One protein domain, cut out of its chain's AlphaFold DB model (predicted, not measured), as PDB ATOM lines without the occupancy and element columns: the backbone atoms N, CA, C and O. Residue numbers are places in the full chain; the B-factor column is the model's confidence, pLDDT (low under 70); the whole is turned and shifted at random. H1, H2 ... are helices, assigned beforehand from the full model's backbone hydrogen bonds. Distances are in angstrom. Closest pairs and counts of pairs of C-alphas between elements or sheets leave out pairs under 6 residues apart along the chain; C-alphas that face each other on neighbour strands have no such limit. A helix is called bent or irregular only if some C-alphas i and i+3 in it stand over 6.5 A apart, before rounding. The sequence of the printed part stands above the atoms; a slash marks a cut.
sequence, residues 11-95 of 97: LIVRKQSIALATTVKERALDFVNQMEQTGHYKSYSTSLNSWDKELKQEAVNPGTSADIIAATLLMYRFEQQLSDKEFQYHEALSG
ATOM      1  N   LEU A  11      89.855  43.884  63.977       98.44
ATOM      2  CA  LEU A  11      89.192  43.911  62.676       98.44
ATOM      3  C   LEU A  11      88.072  42.869  62.615       98.44
ATOM      4  O   LEU A  11      86.987  43.185  62.119       98.44
ATOM      5  N   ILE A  12      88.311  41.675  63.167       98.56
ATOM      6  CA  ILE A  12      87.290  40.629  63.328       98.56
ATOM      7  C   ILE A  12      86.177  41.125  64.256       98.56
ATOM      8  O   ILE A  12      85.005  41.068  63.885       98.56
ATOM      9  N   VAL A  13      86.531  41.691  65.420       98.56
ATOM     10  CA  VAL A  13      85.552  42.261  66.367       98.56
ATOM     11  C   VAL A  13      84.657  43.293  65.680       98.56
ATOM     12  O   VAL A  13      83.440  43.249  65.836       98.56
ATOM     13  N   ARG A  14      85.249  44.202  64.895       98.31
ATOM     14  CA  ARG A  14      84.523  45.280  64.210       98.31
ATOM     15  C   ARG A  14      83.615  44.774  63.090       98.31
ATOM     16  O   ARG A  14      82.541  45.332  62.895       98.31
ATOM     17  N   LYS A  15      84.076  43.811  62.287       98.00
ATOM     18  CA  LYS A  15      83.371  43.368  61.071       98.00
ATOM     19  C   LYS A  15      82.385  42.229  61.308       98.00
ATOM     20  O   LYS A  15      81.487  42.057  60.492       98.00
ATOM     21  N   GLN A  16      82.590  41.428  62.350       97.69
ATOM     22  CA  GLN A  16      81.872  40.171  62.550       97.69
ATOM     23  C   GLN A  16      81.305  40.093  63.968       97.69
ATOM     24  O   GLN A  16      80.127  40.377  64.163       97.69
ATOM     25  N   SER A  17      82.107  39.709  64.964       98.38
ATOM     26  CA  SER A  17      81.674  39.688  66.367       98.38
ATOM     27  C   SER A  17      82.836  39.470  67.336       98.38
ATOM     28  O   SER A  17      83.891  38.948  66.970       98.38
ATOM     29  N   ILE A  18      82.605  39.804  68.610       98.56
ATOM     30  CA  ILE A  18      83.499  39.427  69.715       98.56
ATOM     31  C   ILE A  18      83.587  37.903  69.846       98.56
ATOM     32  O   ILE A  18      84.680  37.382  70.023       98.56
ATOM     33  N   ALA A  19      82.463  37.189  69.723       98.69
ATOM     34  CA  ALA A  19      82.431  35.733  69.854       98.69
ATOM     35  C   ALA A  19      83.349  35.049  68.828       98.69
ATOM     36  O   ALA A  19      84.192  34.239  69.205       98.69
ATOM     37  N   LEU A  20      83.263  35.445  67.554       98.62
ATOM     38  CA  LEU A  20      84.126  34.905  66.504       98.62
ATOM     39  C   LEU A  20      85.598  35.275  66.717       98.62
ATOM     40  O   LEU A  20      86.475  34.430  66.548       98.62
ATOM     41  N   ALA A  21      85.886  36.511  67.139       98.62
ATOM     42  CA  ALA A  21      87.250  36.915  67.476       98.62
ATOM     43  C   ALA A  21      87.837  36.068  68.619       98.62
ATOM     44  O   ALA A  21      89.017  35.720  68.578       98.62
ATOM     45  N   THR A  22      87.017  35.708  69.612       98.75
ATOM     46  CA  THR A  22      87.410  34.813  70.708       98.75
ATOM     47  C   THR A  22      87.727  33.418  70.186       98.75
ATOM     48  O   THR A  22      88.818  32.923  70.458       98.75
ATOM     49  N   THR A  23      86.861  32.829  69.357       98.56
ATOM     50  CA  THR A  23      87.110  31.511  68.747       98.56
ATOM     51  C   THR A  23      88.400  31.491  67.922       98.56
ATOM     52  O   THR A  23      89.194  30.558  68.027       98.56
ATOM     53  N   VAL A  24      88.663  32.540  67.137       98.62
ATOM     54  CA  VAL A  24      89.902  32.656  66.348       98.62
ATOM     55  C   VAL A  24      91.137  32.759  67.252       98.62
ATOM     56  O   VAL A  24      92.151  32.110  66.979       98.62
ATOM     57  N   LYS A  25      91.062  33.537  68.340       98.69
ATOM     58  CA  LYS A  25      92.139  33.648  69.337       98.69
ATOM     59  C   LYS A  25      92.417  32.306  70.017       98.69
ATOM     60  O   LYS A  25      93.578  31.915  70.133       98.69
ATOM     61  N   GLU A  26      91.377  31.609  70.467       98.62
ATOM     62  CA  GLU A  26      91.486  30.301  71.125       98.62
ATOM     63  C   GLU A  26      92.095  29.265  70.179       98.62
ATOM     64  O   GLU A  26      93.063  28.594  70.532       98.62
ATOM     65  N   ARG A  27      91.645  29.230  68.922       98.06
ATOM     66  CA  ARG A  27      92.230  28.345  67.914       98.06
ATOM     67  C   ARG A  27      93.702  28.665  67.636       98.06
ATOM     68  O   ARG A  27      94.512  27.753  67.472       98.06
ATOM     69  N   ALA A  28      94.082  29.944  67.618       97.94
ATOM     70  CA  ALA A  28      95.487  30.339  67.519       97.94
ATOM     71  C   ALA A  28      96.308  29.883  68.738       97.94
ATOM     72  O   ALA A  28      97.475  29.521  68.575       97.94
ATOM     73  N   LEU A  29      95.723  29.910  69.940       97.56
ATOM     74  CA  LEU A  29      96.356  29.430  71.169       97.56
ATOM     75  C   LEU A  29      96.598  27.919  71.122       97.56
ATOM     76  O   LEU A  29      97.699  27.487  71.457       97.56
ATOM     77  N   ASP A  30      95.639  27.137  70.626       95.81
ATOM     78  CA  ASP A  30      95.806  25.691  70.442       95.81
ATOM     79  C   ASP A  30      97.012  25.372  69.557       95.81
ATOM     80  O   ASP A  30      97.857  24.557  69.927       95.81
ATOM     81  N   PHE A  31      97.147  26.060  68.417       95.00
ATOM     82  CA  PHE A  31      98.306  25.884  67.540       95.00
ATOM     83  C   PHE A  31      99.624  26.238  68.236       95.00
ATOM     84  O   PHE A  31     100.612  25.525  68.062       95.00
ATOM     85  N   VAL A  32      99.659  27.319  69.024       94.69
ATOM     86  CA  VAL A  32     100.862  27.703  69.782       94.69
ATOM     87  C   VAL A  32     101.227  26.617  70.792       94.69
ATOM     88  O   VAL A  32     102.370  26.166  70.792       94.69
ATOM     89  N   ASN A  33     100.259  26.140  71.576       93.56
ATOM     90  CA  ASN A  33     100.476  25.093  72.573       93.56
ATOM     91  C   ASN A  33     100.985  23.797  71.928       93.56
ATOM     92  O   ASN A  33     101.953  23.207  72.399       93.56
ATOM     93  N   GLN A  34     100.376  23.375  70.817       90.56
ATOM     94  CA  GLN A  34     100.782  22.170  70.092       90.56
ATOM     95  C   GLN A  34     102.218  22.264  69.549       90.56
ATOM     96  O   GLN A  34     102.992  21.309  69.652       90.56
ATOM     97  N   MET A  35     102.598  23.419  68.996       90.88
ATOM     98  CA  MET A  35     103.953  23.647  68.485       90.88
ATOM     99  C   MET A  35     104.998  23.686  69.598       90.88
ATOM    100  O   MET A  35     106.087  23.142  69.428       90.88
ATOM    101  N   GLU A  36     104.676  24.316  70.728       89.62
ATOM    102  CA  GLU A  36     105.591  24.431  71.867       89.62
ATOM    103  C   GLU A  36     105.782  23.089  72.590       89.62
ATOM    104  O   GLU A  36     106.890  22.792  73.024       89.62
ATOM    105  N   GLN A  37     104.749  22.240  72.647       85.81
ATOM    106  CA  GLN A  37     104.832  20.911  73.267       85.81
ATOM    107  C   GLN A  37     105.666  19.908  72.463       85.81
ATOM    108  O   GLN A  37     106.316  19.044  73.044       85.81
ATOM    109  N   THR A  38     105.634  19.988  71.133       79.50
ATOM    110  CA  THR A  38     106.275  18.980  70.272       79.50
ATOM    111  C   THR A  38     107.591  19.441  69.657       79.50
ATOM    112  O   THR A  38     108.354  18.606  69.186       79.50
ATOM    113  N   GLY A  39     107.857  20.751  69.590       76.69
ATOM    114  CA  GLY A  39     109.055  21.315  68.956       76.69
ATOM    115  C   GLY A  39     109.136  21.121  67.432       76.69
ATOM    116  O   GLY A  39     110.072  21.603  66.792       76.69
ATOM    117  N   HIS A  40     108.158  20.448  66.816       76.75
ATOM    118  CA  HIS A  40     108.181  20.053  65.409       76.75
ATOM    119  C   HIS A  40     107.244  20.914  64.555       76.75
ATOM    120  O   HIS A  40     106.213  20.466  64.073       76.75
ATOM    121  N   TYR A  41     107.627  22.155  64.264       75.38
ATOM    122  CA  TYR A  41     106.799  23.098  63.489       75.38
ATOM    123  C   TYR A  41     106.317  22.576  62.120       75.38
ATOM    124  O   TYR A  41     105.229  22.934  61.665       75.38
ATOM    125  N   LYS A  42     107.094  21.704  61.459       76.44
ATOM    126  CA  LYS A  42     106.723  21.125  60.155       76.44
ATOM    127  C   LYS A  42     105.468  20.253  60.218       76.44
ATOM    128  O   LYS A  42     104.715  20.256  59.244       76.44
ATOM    129  N   SER A  43     105.218  19.552  61.328       78.94
ATOM    130  CA  SER A  43     104.067  18.642  61.445       78.94
ATOM    131  C   SER A  43     102.725  19.381  61.467       78.94
ATOM    132  O   SER A  43     101.707  18.800  61.105       78.94
ATOM    133  N   TYR A  44     102.719  20.679  61.791       84.69
ATOM    134  CA  TYR A  44     101.503  21.498  61.865       84.69
ATOM    135  C   TYR A  44     101.230  22.329  60.614       84.69
ATOM    136  O   TYR A  44     100.167  22.938  60.509       84.69
ATOM    137  N   SER A  45     102.158  22.351  59.654       87.75
ATOM    138  CA  SER A  45     102.034  23.163  58.437       87.75
ATOM    139  C   SER A  45     100.764  22.839  57.640       87.75
ATOM    140  O   SER A  45     100.048  23.748  57.228       87.75
ATOM    141  N   THR A  46     100.422  21.556  57.494       91.75
ATOM    142  CA  THR A  46      99.193  21.121  56.813       91.75
ATOM    143  C   THR A  46      97.937  21.617  57.526       91.75
ATOM    144  O   THR A  46      97.040  22.155  56.879       91.75
ATOM    145  N   SER A  47      97.873  21.477  58.853       92.81
ATOM    146  CA  SER A  47      96.696  21.878  59.635       92.81
ATOM    147  C   SER A  47      96.526  23.399  59.670       92.81
ATOM    148  O   SER A  47      95.414  23.892  59.492       92.81
ATOM    149  N   LEU A  48      97.625  24.153  59.779       94.31
ATOM    150  CA  LEU A  48      97.602  25.611  59.651       94.31
ATOM    151  C   LEU A  48      97.139  26.077  58.273       94.31
ATOM    152  O   LEU A  48      96.341  27.001  58.183       94.31
ATOM    153  N   ASN A  49      97.622  25.440  57.205       95.31
ATOM    154  CA  ASN A  49      97.210  25.779  55.846       95.31
ATOM    155  C   ASN A  49      95.729  25.459  55.596       95.31
ATOM    156  O   ASN A  49      95.090  26.159  54.814       95.31
ATOM    157  N   SER A  50      95.186  24.410  56.225       96.94
ATOM    158  CA  SER A  50      93.740  24.142  56.199       96.94
ATOM    159  C   SER A  50      92.981  25.268  56.887       96.94
ATOM    160  O   SER A  50      92.099  25.870  56.283       96.94
ATOM    161  N   TRP A  51      93.402  25.628  58.101       97.69
ATOM    162  CA  TRP A  51      92.737  26.665  58.877       97.69
ATOM    163  C   TRP A  51      92.783  28.041  58.193       97.69
ATOM    164  O   TRP A  51      91.778  28.739  58.142       97.69
ATOM    165  N   ASP A  52      93.907  28.415  57.576       97.44
ATOM    166  CA  ASP A  52      94.005  29.648  56.780       97.44
ATOM    167  C   ASP A  52      93.006  29.672  55.605       97.44
ATOM    168  O   ASP A  52      92.416  30.711  55.301       97.44
ATOM    169  N   LYS A  53      92.767  28.523  54.956       98.06
ATOM    170  CA  LYS A  53      91.757  28.409  53.893       98.06
ATOM    171  C   LYS A  53      90.337  28.520  54.437       98.06
ATOM    172  O   LYS A  53      89.530  29.201  53.813       98.06
ATOM    173  N   GLU A  54      90.048  27.886  55.571       98.06
ATOM    174  CA  GLU A  54      88.749  27.972  56.252       98.06
ATOM    175  C   GLU A  54      88.423  29.432  56.600       98.06
ATOM    176  O   GLU A  54      87.384  29.946  56.188       98.06
ATOM    177  N   LEU A  55      89.364  30.155  57.221       98.00
ATOM    178  CA  LEU A  55      89.200  31.580  57.531       98.00
ATOM    179  C   LEU A  55      88.892  32.411  56.276       98.00
ATOM    180  O   LEU A  55      87.997  33.256  56.290       98.00
ATOM    181  N   LYS A  56      89.588  32.149  55.161       96.88
ATOM    182  CA  LYS A  56      89.335  32.828  53.879       96.88
ATOM    183  C   LYS A  56      87.951  32.520  53.314       96.88
ATOM    184  O   LYS A  56      87.299  33.432  52.810       96.88
ATOM    185  N   GLN A  57      87.509  31.266  53.387       98.00
ATOM    186  CA  GLN A  57      86.176  30.850  52.934       98.00
ATOM    187  C   GLN A  57      85.067  31.518  53.754       98.00
ATOM    188  O   GLN A  57      84.056  31.928  53.193       98.00
ATOM    189  N   GLU A  58      85.292  31.699  55.053       97.12
ATOM    190  CA  GLU A  58      84.366  32.368  55.974       97.12
ATOM    191  C   GLU A  58      84.510  33.904  55.986       97.12
ATOM    192  O   GLU A  58      83.877  34.595  56.787       97.12
ATOM    193  N   ALA A  59      85.348  34.466  55.105       97.25
ATOM    194  CA  ALA A  59      85.683  35.890  55.059       97.25
ATOM    195  C   ALA A  59      86.184  36.460  56.407       97.25
ATOM    196  O   ALA A  59      86.041  37.653  56.693       97.25
ATOM    197  N   VAL A  60      86.799  35.617  57.237       98.31
ATOM    198  CA  VAL A  60      87.431  35.978  58.507       98.31
ATOM    199  C   VAL A  60      88.870  36.392  58.242       98.31
ATOM    200  O   VAL A  60      89.683  35.617  57.745       98.31
ATOM    201  N   ASN A  61      89.203  37.633  58.591       96.69
ATOM    202  CA  ASN A  61      90.549  38.165  58.415       96.69
ATOM    203  C   ASN A  61      91.066  38.758  59.734       96.69
ATOM    204  O   ASN A  61      90.583  39.829  60.121       96.69
ATOM    205  N   PRO A  62      92.061  38.130  60.392       97.88
ATOM    206  CA  PRO A  62      92.759  38.702  61.541       97.88
ATOM    207  C   PRO A  62      93.739  39.807  61.095       97.88
ATOM    208  O   PRO A  62      94.960  39.694  61.235       97.88
ATOM    209  N   GLY A  63      93.192  40.861  60.485       97.81
ATOM    210  CA  GLY A  63      93.963  41.894  59.796       97.81
ATOM    211  C   GLY A  63      94.730  42.808  60.744       97.81
ATOM    212  O   GLY A  63      95.878  43.127  60.459       97.81
ATOM    213  N   THR A  64      94.173  43.149  61.910       98.38
ATOM    214  CA  THR A  64      94.891  43.981  62.892       98.38
ATOM    215  C   THR A  64      96.169  43.288  63.362       98.38
ATOM    216  O   THR A  64      97.226  43.905  63.488       98.38
ATOM    217  N   SER A  65      96.091  41.980  63.601       98.12
ATOM    218  CA  SER A  65      97.243  41.172  63.993       98.12
ATOM    219  C   SER A  65      98.288  41.110  62.878       98.12
ATOM    220  O   SER A  65      99.486  41.156  63.162       98.12
ATOM    221  N   ALA A  66      97.860  41.020  61.616       97.69
ATOM    222  CA  ALA A  66      98.764  41.062  60.469       97.69
ATOM    223  C   ALA A  66      99.476  42.420  60.355       97.69
ATOM    224  O   ALA A  66     100.698  42.452  60.203       97.69
ATOM    225  N   ASP A  67      98.744  43.523  60.523       98.31
ATOM    226  CA  ASP A  67      99.285  44.883  60.472       98.31
ATOM    227  C   ASP A  67     100.340  45.119  61.566       98.31
ATOM    228  O   ASP A  67     101.418  45.643  61.287       98.31
ATOM    229  N   ILE A  68     100.091  44.663  62.800       98.25
ATOM    230  CA  ILE A  68     101.062  44.759  63.905       98.25
ATOM    231  C   ILE A  68     102.331  43.952  63.605       98.25
ATOM    232  O   ILE A  68     103.437  44.423  63.884       98.25
ATOM    233  N   ILE A  69     102.201  42.750  63.033       97.94
ATOM    234  CA  ILE A  69     103.364  41.939  62.641       97.94
ATOM    235  C   ILE A  69     104.162  42.663  61.556       97.94
ATOM    236  O   ILE A  69     105.383  42.760  61.669       97.94
ATOM    237  N   ALA A  70     103.493  43.201  60.535       98.12
ATOM    238  CA  ALA A  70     104.147  43.938  59.461       98.12
ATOM    239  C   ALA A  70     104.876  45.186  59.986       98.12
ATOM    240  O   ALA A  70     106.047  45.387  59.663       98.12
ATOM    241  N   ALA A  71     104.230  45.973  60.853       98.38
ATOM    242  CA  ALA A  71     104.829  47.148  61.482       98.38
ATOM    243  C   ALA A  71     106.037  46.780  62.359       98.38
ATOM    244  O   ALA A  71     107.091  47.400  62.244       98.38
ATOM    245  N   THR A  72     105.920  45.727  63.175       97.81
ATOM    246  CA  THR A  72     107.027  45.229  64.010       97.81
ATOM    247  C   THR A  72     108.218  44.793  63.156       97.81
ATOM    248  O   THR A  72     109.355  45.142  63.456       97.81
ATOM    249  N   LEU A  73     107.972  44.056  62.068       97.69
ATOM    250  CA  LEU A  73     109.035  43.632  61.156       97.69
ATOM    251  C   LEU A  73     109.688  44.824  60.453       97.69
ATOM    252  O   LEU A  73     110.905  44.828  60.289       97.69
ATOM    253  N   LEU A  74     108.911  45.837  60.066       97.88
ATOM    254  CA  LEU A  74     109.441  47.064  59.474       97.88
ATOM    255  C   LEU A  74     110.345  47.815  60.460       97.88
ATOM    256  O   LEU A  74     111.471  48.155  60.105       97.88
ATOM    257  N   MET A  75     109.879  48.019  61.697       97.62
ATOM    258  CA  MET A  75     110.669  48.655  62.757       97.62
ATOM    259  C   MET A  75     111.968  47.892  63.013       97.62
ATOM    260  O   MET A  75     113.037  48.492  62.982       97.62
ATOM    261  N   TYR A  76     111.893  46.564  63.140       96.31
ATOM    262  CA  TYR A  76     113.072  45.717  63.308       96.31
ATOM    263  C   TYR A  76     114.077  45.893  62.160       96.31
ATOM    264  O   TYR A  76     115.280  45.984  62.387       96.31
ATOM    265  N   ARG A  77     113.611  45.981  60.906       95.00
ATOM    266  CA  ARG A  77     114.507  46.219  59.762       95.00
ATOM    267  C   ARG A  77     115.155  47.599  59.795       95.00
ATOM    268  O   ARG A  77     116.320  47.703  59.418       95.00
ATOM    269  N   PHE A  78     114.440  48.630  60.236       95.38
ATOM    270  CA  PHE A  78     115.033  49.955  60.406       95.38
ATOM    271  C   PHE A  78     116.069  49.985  61.527       95.38
ATOM    272  O   PHE A  78     117.141  50.542  61.319       95.38
ATOM    273  N   GLU A  79     115.807  49.336  62.661       94.69
ATOM    274  CA  GLU A  79     116.778  49.230  63.758       94.69
ATOM    275  C   GLU A  79     118.084  48.566  63.311       94.69
ATOM    276  O   GLU A  79     119.161  49.089  63.588       94.69
ATOM    277  N   GLN A  80     118.005  47.459  62.563       91.62
ATOM    278  CA  GLN A  80     119.191  46.783  62.022       91.62
ATOM    279  C   GLN A  80     119.995  47.707  61.094       91.62
ATOM    280  O   GLN A  80     121.195  47.874  61.275       91.62
ATOM    281  N   GLN A  81     119.332  48.386  60.154       88.94
ATOM    282  CA  GLN A  81     120.018  49.284  59.217       88.94
ATOM    283  C   GLN A  81     120.632  50.519  59.880       88.94
ATOM    284  O   GLN A  81     121.634  51.036  59.387       88.94
ATOM    285  N   LEU A  82     120.017  51.039  60.943       86.69
ATOM    286  CA  LEU A  82     120.567  52.167  61.694       86.69
ATOM    287  C   LEU A  82     121.771  51.727  62.531       86.69
ATOM    288  O   LEU A  82     122.802  52.389  62.477       86.69
ATOM    289  N   SER A  83     121.678  50.570  63.189       83.38
ATOM    290  CA  SER A  83     122.774  49.998  63.985       83.38
ATOM    291  C   SER A  83     123.998  49.667  63.120       83.38
ATOM    292  O   SER A  83     125.128  49.994  63.480       83.38
ATOM    293  N   ASP A  84     123.778  49.086  61.936       73.19
ATOM    294  CA  ASP A  84     124.843  48.786  60.969       73.19
ATOM    295  C   ASP A  84     125.554  50.062  60.495       73.19
ATOM    296  O   ASP A  84     126.777  50.094  60.338       73.19
ATOM    297  N   LYS A  85     124.795  51.147  60.287       70.06
ATOM    298  CA  LYS A  85     125.351  52.442  59.883       70.06
ATOM    299  C   LYS A  85     126.143  53.096  61.010       70.06
ATOM    300  O   LYS A  85     127.220  53.617  60.745       70.06
ATOM    301  N   GLU A  86     125.657  53.057  62.248       66.44
ATOM    302  CA  GLU A  86     126.382  53.584  63.411       66.44
ATOM    303  C   GLU A  86     127.737  52.881  63.596       66.44
ATOM    304  O   GLU A  86     128.748  53.551  63.823       66.44
ATOM    305  N   PHE A  87     127.799  51.561  63.391       60.25
ATOM    306  CA  PHE A  87     129.059  50.813  63.411       60.25
ATOM    307  C   PHE A  87     130.027  51.259  62.300       60.25
ATOM    308  O   PHE A  87     131.196  51.530  62.579       60.25
ATOM    309  N   GLN A  88     129.545  51.426  61.061       61.69
ATOM    310  CA  GLN A  88     130.374  51.913  59.946       61.69
ATOM    311  C   GLN A  88     130.902  53.337  60.168       61.69
ATOM    312  O   GLN A  88     132.060  53.621  59.859       61.69
ATOM    313  N   TYR A  89     130.084  54.233  60.731       62.72
ATOM    314  CA  TYR A  89     130.524  55.583  61.090       62.72
ATOM    315  C   TYR A  89     131.608  55.556  62.177       62.72
ATOM    316  O   TYR A  89     132.584  56.304  62.086       62.72
ATOM    317  N   HIS A  90     131.482  54.681  63.177       61.03
ATOM    318  CA  HIS A  90     132.499  54.528  64.217       61.03
ATOM    319  C   HIS A  90     133.804  53.903  63.701       61.03
ATOM    320  O   HIS A  90     134.874  54.372  64.091       61.03
ATOM    321  N   GLU A  91     133.765  52.917  62.798       62.72
ATOM    322  CA  GLU A  91     134.980  52.394  62.150       62.72
ATOM    323  C   GLU A  91     135.687  53.472  61.325       62.72
ATOM    324  O   GLU A  91     136.880  53.711  61.538       62.72
ATOM    325  N   ALA A  92     134.944  54.179  60.465       62.69
ATOM    326  CA  ALA A  92     135.480  55.220  59.589       62.69
ATOM    327  C   ALA A  92     136.141  56.377  60.363       62.69
ATOM    328  O   ALA A  92     137.118  56.955  59.891       62.69
ATOM    329  N   LEU A  93     135.642  56.699  61.562       62.19
ATOM    330  CA  LEU A  93     136.212  57.733  62.432       62.19
ATOM    331  C   LEU A  93     137.313  57.210  63.373       62.19
ATOM    332  O   LEU A  93     138.097  58.009  63.879       62.19
ATOM    333  N   SER A  94     137.399  55.895  63.614       70.38
ATOM    334  CA  SER A  94     138.407  55.300  64.511       70.38
ATOM    335  C   SER A  94     139.767  55.033  63.855       70.38
ATOM    336  O   SER A  94     140.716  54.690  64.561       70.38
ATOM    337  N   GLY A  95     139.882  55.191  62.532       56.84
ATOM    338  CA  GLY A  95     141.160  55.167  61.808       56.84
ATOM    339  C   GLY A  95     141.938  53.847  61.871       56.84
ATOM    340  O   GLY A  95     143.135  53.841  61.589       56.84
TER     341      GLY A  95
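Overview. This is residues 11 to 95 of the 97 residues of the protein "Triphosphoribosyl-dephospho-CoA synthase" of Methylophaga aminisulfidivorans (UniProt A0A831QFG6). A helical hairpin, H2 and H3 side by side, makes one limb of a V, and the long helix H4 makes the other, with residues 66 to 95 sticking out as an arm. The short H1 sits where the limbs meet, by the beginning of H2 and the beginning of H4. The printed part has 85 residues with four named helices, H1, H2, H3 and H4 in chain order, and no named strand; the class is all helix. The whole is extended, with a radius of gyration of the C-alphas of 19.6 A, and flat, spanning 61 by 34 by 18 A.

Arrangement. Begin at H1, residues 11 to 15, which touches H2, residues 18 to 38, only at the corner by their link; the closest C-alphas, of Ile 12 and Ala 21, are 5.6 A apart. H2 and H3, residues 41 to 57, form a hairpin at a shallow tilt of 14 degrees, opposite ways. They touch through residues 31 to 35 and 41 to 48 alone, and their closest C-alphas, of Met 35 and Tyr 41, are 5.8 A apart. H4, residues 63 to 94, only just touches H1, with 3 pairs of C-alphas within 8 A and residues 63 to 64 alone; the closest are Leu 11 and Thr 64, 5.7 A. H4 is apart from H2 and H3. Each O i to N i+4 pair is within hydrogen-bond range in H1, H2 and H4; in H3 10 of 13 are.

Along the chain. Find C-alpha 11 at (89.192, 43.911, 62.676), where H1 begins; it is 6.1 A long. H2 runs 30.6 A from C-alpha 18 to C-alpha 38. H3 spans 24.4 A; it is irregular, with C-alphas 43 and 46 7.2 A apart, and has a kink of 30 degrees near residue 48. H4 runs 46.7 A to C-alpha 94 at (138.407, 55.300, 64.511).

Size, cuts and confidence. Look from Ala 19 to Gly 95 for the two C-alphas farthest apart, 62.4 A. The printed part has no cut, and its three links are tight. The mean pLDDT of the printed part is 90.1; residues 86 to 93 and residue 95 are under 70.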